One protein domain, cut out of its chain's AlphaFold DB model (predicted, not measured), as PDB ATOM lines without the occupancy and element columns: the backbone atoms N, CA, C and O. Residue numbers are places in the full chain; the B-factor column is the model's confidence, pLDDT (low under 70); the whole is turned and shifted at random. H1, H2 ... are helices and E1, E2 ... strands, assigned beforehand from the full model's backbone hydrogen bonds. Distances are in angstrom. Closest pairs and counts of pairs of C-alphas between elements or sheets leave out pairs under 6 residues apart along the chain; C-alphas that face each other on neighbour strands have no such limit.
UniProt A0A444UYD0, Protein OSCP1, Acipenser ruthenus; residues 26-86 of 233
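Overview. This is residues 26 to 86 of the 233 residues of the protein "Protein OSCP1" of Acipenser ruthenus (UniProt A0A444UYD0). With little regular structure, this is a drawn-out chain with the hairpin E1 and E2 at one end, the one short helix H1 near the other, and unnamed chain between them. Near the middle, residues 47 to 48 pair with residues 80 to 81, parallel. The printed part has 61 residues, 15 of them in named elements, in the order H1, E1, E2; the sheet, E1 - E2, is antiparallel and the class mixed. The whole is extended, radius of gyration of the C-alphas 17.8 A, a rod spanning 60 by 27 by 16 A.

Arrangement. E1, residues 58 to 62, and E2, residues 68 to 73, form a hairpin, antiparallel at 160 degrees. N 59 and O 72 are within hydrogen-bond range at 2.8 A. H1, residues 28 to 31, is apart from E2; it is too short for an O i to N i+4 pair, and its one O i to N i+3 pair is within range.

Along the chain. E1 measures 13.0 A from C-alpha 58 at (1.427, 124.065, 42.640); E2 measures 14.2 A, ending at C-alpha 73 (-0.840, 128.040, 44.008). H1 measures 5.1 A.

Size, cuts and confidence. The C-alphas farthest apart, of Val 26 and Asn 65, are 59.9 A apart. The link H1 to E1 is long. The printed part has no cut; residues 26 to 27 are under pLDDT 70.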
ATOM      1  N   VAL A  26      26.104 137.083  10.243       53.88
ATOM      2  CA  VAL A  26      26.476 138.144  11.211       53.88
ATOM      3  C   VAL A  26      25.698 138.144  12.541       53.88
ATOM      4  O   VAL A  26      26.163 138.744  13.495       53.88
ATOM      5  N   SER A  27      24.613 137.389  12.700       69.31
ATOM      6  CA  SER A  27      24.355 136.624  13.937       69.31
ATOM      7  C   SER A  27      22.997 135.957  13.784       69.31
ATOM      8  O   SER A  27      21.951 136.605  13.863       69.31
ATOM      9  N   ILE A  28      23.000 134.645  13.552       78.56
ATOM     10  CA  ILE A  28      21.764 133.850  13.550       78.56
ATOM     11  C   ILE A  28      20.993 134.015  14.870       78.56
ATOM     12  O   ILE A  28      19.772 134.022  14.866       78.56
ATOM     13  N   PHE A  29      21.695 134.261  15.978       79.06
ATOM     14  CA  PHE A  29      21.102 134.466  17.295       79.06
ATOM     15  C   PHE A  29      20.358 135.795  17.435       79.06
ATOM     16  O   PHE A  29      19.291 135.822  18.047       79.06
ATOM     17  N   LEU A  30      20.891 136.880  16.856       80.75
ATOM     18  CA  LEU A  30      20.204 138.176  16.805       80.75
ATOM     19  C   LEU A  30      18.978 138.094  15.890       80.75
ATOM     20  O   LEU A  30      17.906 138.581  16.244       80.75
ATOM     21  N   LYS A  31      19.111 137.421  14.738       79.69
ATOM     22  CA  LYS A  31      17.993 137.199  13.809       79.69
ATOM     23  C   LYS A  31      16.874 136.370  14.446       79.69
ATOM     24  O   LYS A  31      15.701 136.671  14.254       79.69
ATOM     25  N   ASP A  32      17.240 135.365  15.235       77.88
ATOM     26  CA  ASP A  32      16.295 134.459  15.891       77.88
ATOM     27  C   ASP A  32      15.735 135.015  17.199       77.88
ATOM     28  O   ASP A  32      14.956 134.332  17.862       77.88
ATOM     29  N   LYS A  33      16.135 136.234  17.590       79.44
ATOM     30  CA  LYS A  33      15.805 136.847  18.888       79.44
ATOM     31  C   LYS A  33      16.175 135.962  20.085       79.44
ATOM     32  O   LYS A  33      15.626 136.111  21.172       79.44
ATOM     33  N   VAL A  34      17.118 135.046  19.884       82.75
ATOM     34  CA  VAL A  34      17.709 134.221  20.942       82.75
ATOM     35  C   VAL A  34      18.729 135.058  21.718       82.75
ATOM     36  O   VAL A  34      18.894 134.879  22.923       82.75
ATOM     37  N   GLN A  35      19.361 136.018  21.037       88.12
ATOM     38  CA  GLN A  35      20.247 137.015  21.618       88.12
ATOM     39  C   GLN A  35      19.701 138.422  21.355       88.12
ATOM     40  O   GLN A  35      19.229 138.732  20.263       88.12
ATOM     41  N   ASN A  36      19.790 139.283  22.360       85.25
ATOM     42  CA  ASN A  36      19.503 140.707  22.249       85.25
ATOM     43  C   ASN A  36      20.705 141.455  21.647       85.25
ATOM     44  O   ASN A  36      21.844 140.999  21.742       85.25
ATOM     45  N   SER A  37      20.487 142.661  21.111       82.75
ATOM     46  CA  SER A  37      21.567 143.529  20.594       82.75
ATOM     47  C   SER A  37      22.615 143.913  21.649       82.75
ATOM     48  O   SER A  37      23.734 144.274  21.303       82.75
ATOM     49  N   ASN A  38      22.281 143.784  22.936       83.81
ATOM     50  CA  ASN A  38      23.198 143.955  24.067       83.81
ATOM     51  C   ASN A  38      24.078 142.719  24.354       83.81
ATOM     52  O   ASN A  38      24.785 142.689  25.359       83.81
ATOM     53  N   GLY A  39      23.993 141.677  23.526       83.38
ATOM     54  CA  GLY A  39      24.773 140.450  23.651       83.38
ATOM     55  C   GLY A  39      24.208 139.405  24.620       83.38
ATOM     56  O   GLY A  39      24.746 138.299  24.670       83.38
ATOM     57  N   ARG A  40      23.130 139.695  25.364       87.12
ATOM     58  CA  ARG A  40      22.526 138.753  26.323       87.12
ATOM     59  C   ARG A  40      21.577 137.770  25.647       87.12
ATOM     60  O   ARG A  40      20.829 138.146  24.749       87.12
ATOM     61  N   PHE A  41      21.554 136.542  26.151       87.38
ATOM     62  CA  PHE A  41      20.599 135.519  25.739       87.38
ATOM     63  C   PHE A  41      19.322 135.597  26.570       87.38
ATOM     64  O   PHE A  41      19.380 135.766  27.788       87.38
ATOM     65  N   VAL A  42      18.175 135.471  25.906       82.94
ATOM     66  CA  VAL A  42      16.869 135.405  26.568       82.94
ATOM     67  C   VAL A  42      16.358 133.983  26.450       82.94
ATOM     68  O   VAL A  42      16.172 133.472  25.345       82.94
ATOM     69  N   LEU A  43      16.131 133.342  27.593       83.81
ATOM     70  CA  LEU A  43      15.475 132.045  27.627       83.81
ATOM     71  C   LEU A  43      13.965 132.247  27.774       83.81
ATOM     72  O   LEU A  43      13.538 133.073  28.585       83.81
ATOM     73  N   PRO A  44      13.146 131.497  27.022       83.56
ATOM     74  CA  PRO A  44      11.712 131.500  27.234       83.56
ATOM     75  C   PRO A  44      11.403 130.944  28.629       83.56
ATOM     76  O   PRO A  44      11.793 129.832  28.971       83.56
ATOM     77  N   THR A  45      10.670 131.717  29.427       83.50
ATOM     78  CA  THR A  45      10.176 131.331  30.763       83.50
ATOM     79  C   THR A  45       8.831 130.604  30.694       83.50
ATOM     80  O   THR A  45       8.093 130.529  31.669       83.50
ATOM     81  N   SER A  46       8.444 130.138  29.509       86.06
ATOM     82  CA  SER A  46       7.164 129.495  29.230       86.06
ATOM     83  C   SER A  46       7.376 128.376  28.231       86.06
ATOM     84  O   SER A  46       8.281 128.434  27.396       86.06
ATOM     85  N   GLY A  47       6.513 127.376  28.303       87.12
ATOM     86  CA  GLY A  47       6.604 126.204  27.464       87.12
ATOM     87  C   GLY A  47       6.391 124.920  28.246       87.12
ATOM     88  O   GLY A  47       6.115 124.919  29.446       87.12
ATOM     89  N   PRO A  48       6.474 123.805  27.540       88.31
ATOM     90  CA  PRO A  48       6.131 122.529  28.115       88.31
ATOM     91  C   PRO A  48       7.266 121.987  28.990       88.31
ATOM     92  O   PRO A  48       8.448 122.205  28.712       88.31
ATOM     93  N   VAL A  49       6.899 121.292  30.064       87.19
ATOM     94  CA  VAL A  49       7.876 120.782  31.033       87.19
ATOM     95  C   VAL A  49       8.537 119.477  30.551       87.19
ATOM     96  O   VAL A  49       7.970 118.761  29.718       87.19
ATOM     97  N   PRO A  50       9.744 119.138  31.041       85.31
ATOM     98  CA  PRO A  50      10.377 117.858  30.736       85.31
ATOM     99  C   PRO A  50       9.513 116.661  31.149       85.31
ATOM    100  O   PRO A  50       8.763 116.726  32.128       85.31
ATOM    101  N   TYR A  51       9.650 115.548  30.426       86.31
ATOM    102  CA  TYR A  51       8.989 114.292  30.783       86.31
ATOM    103  C   TYR A  51       9.301 113.896  32.238       86.31
ATOM    104  O   TYR A  51      10.424 114.070  32.711       86.31
ATOM    105  N   GLY A  52       8.291 113.405  32.960       86.38
ATOM    106  CA  GLY A  52       8.419 112.998  34.365       86.38
ATOM    107  C   GLY A  52       8.374 114.137  35.393       86.38
ATOM    108  O   GLY A  52       8.436 113.869  36.590       86.38
ATOM    109  N   THR A  53       8.229 115.394  34.965       86.38
ATOM    110  CA  THR A  53       8.126 116.541  35.885       86.38
ATOM    111  C   THR A  53       6.690 117.049  36.014       86.38
ATOM    112  O   THR A  53       5.884 116.925  35.096       86.38
ATOM    113  N   GLN A  54       6.335 117.606  37.174       86.88
ATOM    114  CA  GLN A  54       5.044 118.275  37.360       86.88
ATOM    115  C   GLN A  54       5.126 119.735  36.911       86.88
ATOM    116  O   GLN A  54       6.186 120.358  36.962       86.88
ATOM    117  N   ILE A  55       3.986 120.290  36.502       88.44
ATOM    118  CA  ILE A  55       3.888 121.699  36.121       88.44
ATOM    119  C   ILE A  55       4.171 122.569  37.361       88.44
ATOM    120  O   ILE A  55       3.510 122.387  38.390       88.44
ATOM    121  N   PRO A  56       5.132 123.510  37.294       87.69
ATOM    122  CA  PRO A  56       5.441 124.395  38.409       87.69
ATOM    123  C   PRO A  56       4.283 125.364  38.668       87.69
ATOM    124  O   PRO A  56       3.572 125.768  37.750       87.69
ATOM    125  N   GLY A  57       4.124 125.782  39.921       87.94
ATOM    126  CA  GLY A  57       3.041 126.676  40.350       87.94
ATOM    127  C   GLY A  57       2.159 126.073  41.434       87.94
ATOM    128  O   GLY A  57       1.449 126.811  42.105       87.94
ATOM    129  N   LEU A  58       2.243 124.756  41.655       88.88
ATOM    130  CA  LEU A  58       1.427 124.065  42.640       88.88
ATOM    131  C   LEU A  58       2.227 123.565  43.839       88.88
ATOM    132  O   LEU A  58       3.156 122.776  43.700       88.88
ATOM    133  N   ILE A  59       1.808 123.982  45.029       90.31
ATOM    134  CA  ILE A  59       2.351 123.549  46.311       90.31
ATOM    135  C   ILE A  59       1.342 122.588  46.941       90.31
ATOM    136  O   ILE A  59       0.177 122.942  47.142       90.31
ATOM    137  N   ARG A  60       1.802 121.378  47.265       92.25
ATOM    138  CA  ARG A  60       1.029 120.358  47.980       92.25
ATOM    139  C   ARG A  60       1.635 120.144  49.359       92.25
ATOM    140  O   ARG A  60       2.846 119.972  49.480       92.25
ATOM    141  N   MET A  61       0.799 120.163  50.387       93.75
ATOM    142  CA  MET A  61       1.186 119.878  51.765       93.75
ATOM    143  C   MET A  61       0.602 118.533  52.174       93.75
ATOM    144  O   MET A  61      -0.610 118.334  52.080       93.75
ATOM    145  N   PHE A  62       1.461 117.645  52.660       95.31
ATOM    146  CA  PHE A  62       1.089 116.311  53.114       95.31
ATOM    147  C   PHE A  62       1.160 116.225  54.642       95.31
ATOM    148  O   PHE A  62       1.982 116.901  55.266       95.31
ATOM    149  N   ASN A  63       0.291 115.419  55.252       95.06
ATOM    150  CA  ASN A  63       0.403 115.067  56.671       95.06
ATOM    151  C   ASN A  63       1.483 113.984  56.890       95.06
ATOM    152  O   ASN A  63       2.078 113.464  55.947       95.06
ATOM    153  N   CYS A  64       1.708 113.602  58.150       93.50
ATOM    154  CA  CYS A  64       2.590 112.488  58.515       93.50
ATOM    155  C   CYS A  64       2.119 111.111  58.007       93.50
ATOM    156  O   CYS A  64       2.920 110.182  57.975       93.50
ATOM    157  N   ASN A  65       0.855 110.987  57.596       93.25
ATOM    158  CA  ASN A  65       0.290 109.764  57.028       93.25
ATOM    159  C   ASN A  65       0.459 109.695  55.496       93.25
ATOM    160  O   ASN A  65       0.161 108.662  54.905       93.25
ATOM    161  N   GLY A  66       0.952 110.764  54.854       91.25
ATOM    162  CA  GLY A  66       1.127 110.856  53.401       91.25
ATOM    163  C   GLY A  66      -0.097 111.357  52.623       91.25
ATOM    164  O   GLY A  66      -0.040 111.408  51.396       91.25
ATOM    165  N   ASP A  67      -1.176 111.769  53.293       94.50
ATOM    166  CA  ASP A  67      -2.361 112.337  52.644       94.50
ATOM    167  C   ASP A  67      -2.178 113.831  52.360       94.50
ATOM    168  O   ASP A  67      -1.648 114.579  53.189       94.50
ATOM    169  N   GLU A  68      -2.659 114.290  51.202       92.31
ATOM    170  CA  GLU A  68      -2.649 115.709  50.838       92.31
ATOM    171  C   GLU A  68      -3.692 116.479  51.663       92.31
ATOM    172  O   GLU A  68      -4.897 116.282  51.519       92.31
ATOM    173  N   VAL A  69      -3.225 117.382  52.525       93.56
ATOM    174  CA  VAL A  69      -4.072 118.185  53.424       93.56
ATOM    175  C   VAL A  69      -4.383 119.549  52.831       93.56
ATOM    176  O   VAL A  69      -5.445 120.120  53.083       93.56
ATOM    177  N   LYS A  70      -3.445 120.117  52.068       92.00
ATOM    178  CA  LYS A  70      -3.596 121.466  51.527       92.00
ATOM    179  C   LYS A  70      -2.915 121.606  50.181       92.00
ATOM    180  O   LYS A  70      -1.791 121.153  49.982       92.00
ATOM    181  N   LYS A  71      -3.598 122.330  49.303       92.81
ATOM    182  CA  LYS A  71      -3.133 122.708  47.980       92.81
ATOM    183  C   LYS A  71      -3.145 124.231  47.875       92.81
ATOM    184  O   LYS A  71      -4.145 124.862  48.216       92.81
ATOM    185  N   SER A  72      -2.037 124.824  47.451       90.94
ATOM    186  CA  SER A  72      -1.931 126.266  47.202       90.94
ATOM    187  C   SER A  72      -1.162 126.536  45.920       90.94
ATOM    188  O   SER A  72      -0.276 125.767  45.556       90.94
ATOM    189  N   GLU A  73      -1.481 127.637  45.257       90.69
ATOM    190  CA  GLU A  73      -0.840 128.040  44.008       90.69
ATOM    191  C   GLU A  73       0.039 129.271  44.229       90.69
ATOM    192  O   GLU A  73      -0.286 130.134  45.047       90.69
ATOM    193  N   PHE A  74       1.156 129.346  43.509       88.88
ATOM    194  CA  PHE A  74       1.995 130.539  43.458       88.88
ATOM    195  C   PHE A  74       2.099 131.048  42.017       88.88
ATOM    196  O   PHE A  74       2.114 130.245  41.079       88.88
ATOM    197  N   PRO A  75       2.197 132.373  41.816       85.88
ATOM    198  CA  PRO A  75       2.396 132.934  40.489       85.88
ATOM    199  C   PRO A  75       3.788 132.541  39.975       85.88
ATOM    200  O   PRO A  75       4.808 133.057  40.423       85.88
ATOM    201  N   ASN A  76       3.822 131.607  39.028       81.56
ATOM    202  CA  ASN A  76       5.035 131.034  38.436       81.56
ATOM    203  C   ASN A  76       5.653 131.903  37.318       81.56
ATOM    204  O   ASN A  76       6.685 131.535  36.762       81.56
ATOM    205  N   GLY A  77       5.037 133.047  36.988       81.75
ATOM    206  CA  GLY A  77       5.570 134.032  36.038       81.75
ATOM    207  C   GLY A  77       5.668 133.550  34.585       81.75
ATOM    208  O   GLY A  77       6.291 134.224  33.768       81.75
ATOM    209  N   GLY A  78       5.071 132.401  34.255       85.69
ATOM    210  CA  GLY A  78       5.175 131.770  32.943       85.69
ATOM    211  C   GLY A  78       4.036 130.792  32.667       85.69
ATOM    212  O   GLY A  78       3.408 130.270  33.584       85.69
ATOM    213  N   ASN A  79       3.754 130.540  31.390       86.75
ATOM    214  CA  ASN A  79       2.740 129.575  30.974       86.75
ATOM    215  C   ASN A  79       3.403 128.219  30.707       86.75
ATOM    216  O   ASN A  79       3.983 127.999  29.640       86.75
ATOM    217  N   TYR A  80       3.354 127.340  31.707       89.50
ATOM    218  CA  TYR A  80       3.900 125.992  31.622       89.50
ATOM    219  C   TYR A  80       2.805 124.989  31.268       89.50
ATOM    220  O   TYR A  80       1.749 124.960  31.902       89.50
ATOM    221  N   THR A  81       3.062 124.149  30.270       86.75
ATOM    222  CA  THR A  81       2.123 123.115  29.818       86.75
ATOM    223  C   THR A  81       2.599 121.719  30.209       86.75
ATOM    224  O   THR A  81       3.720 121.538  30.691       86.75
ATOM    225  N   SER A  82       1.715 120.731  30.056       83.69
ATOM    226  CA  SER A  82       1.965 119.339  30.441       83.69
ATOM    227  C   SER A  82       3.250 118.768  29.825       83.69
ATOM    228  O   SER A  82       3.675 119.244  28.767       83.69
ATOM    229  N   PRO A  83       3.839 117.730  30.449       79.69
ATOM    230  CA  PRO A  83       5.110 117.172  30.012       79.69
ATOM    231  C   PRO A  83       5.093 116.731  28.554       79.69
ATOM    232  O   PRO A  83       4.082 116.213  28.071       79.69
ATOM    233  N   LEU A  84       6.221 116.900  27.860       77.38
ATOM    234  CA  LEU A  84       6.379 116.323  26.523       77.38
ATOM    235  C   LEU A  84       6.389 114.800  26.612       77.38
ATOM    236  O   LEU A  84       6.753 114.232  27.640       77.38
ATOM    237  N   GLN A  85       6.013 114.152  25.508       82.06
ATOM    238  CA  GLN A  85       6.228 112.721  25.338       82.06
ATOM    239  C   GLN A  85       7.701 112.378  25.602       82.06
ATOM    240  O   GLN A  85       8.595 113.169  25.294       82.06
ATOM    241  N   GLU A  86       7.941 111.198  26.164       87.12
ATOM    242  CA  GLU A  86       9.289 110.663  26.315       87.12
ATOM    243  C   GLU A  86      10.016 110.659  24.958       87.12
ATOM    244  O   GLU A  86       9.480 110.202  23.944       87.12
TER     245      GLU A  86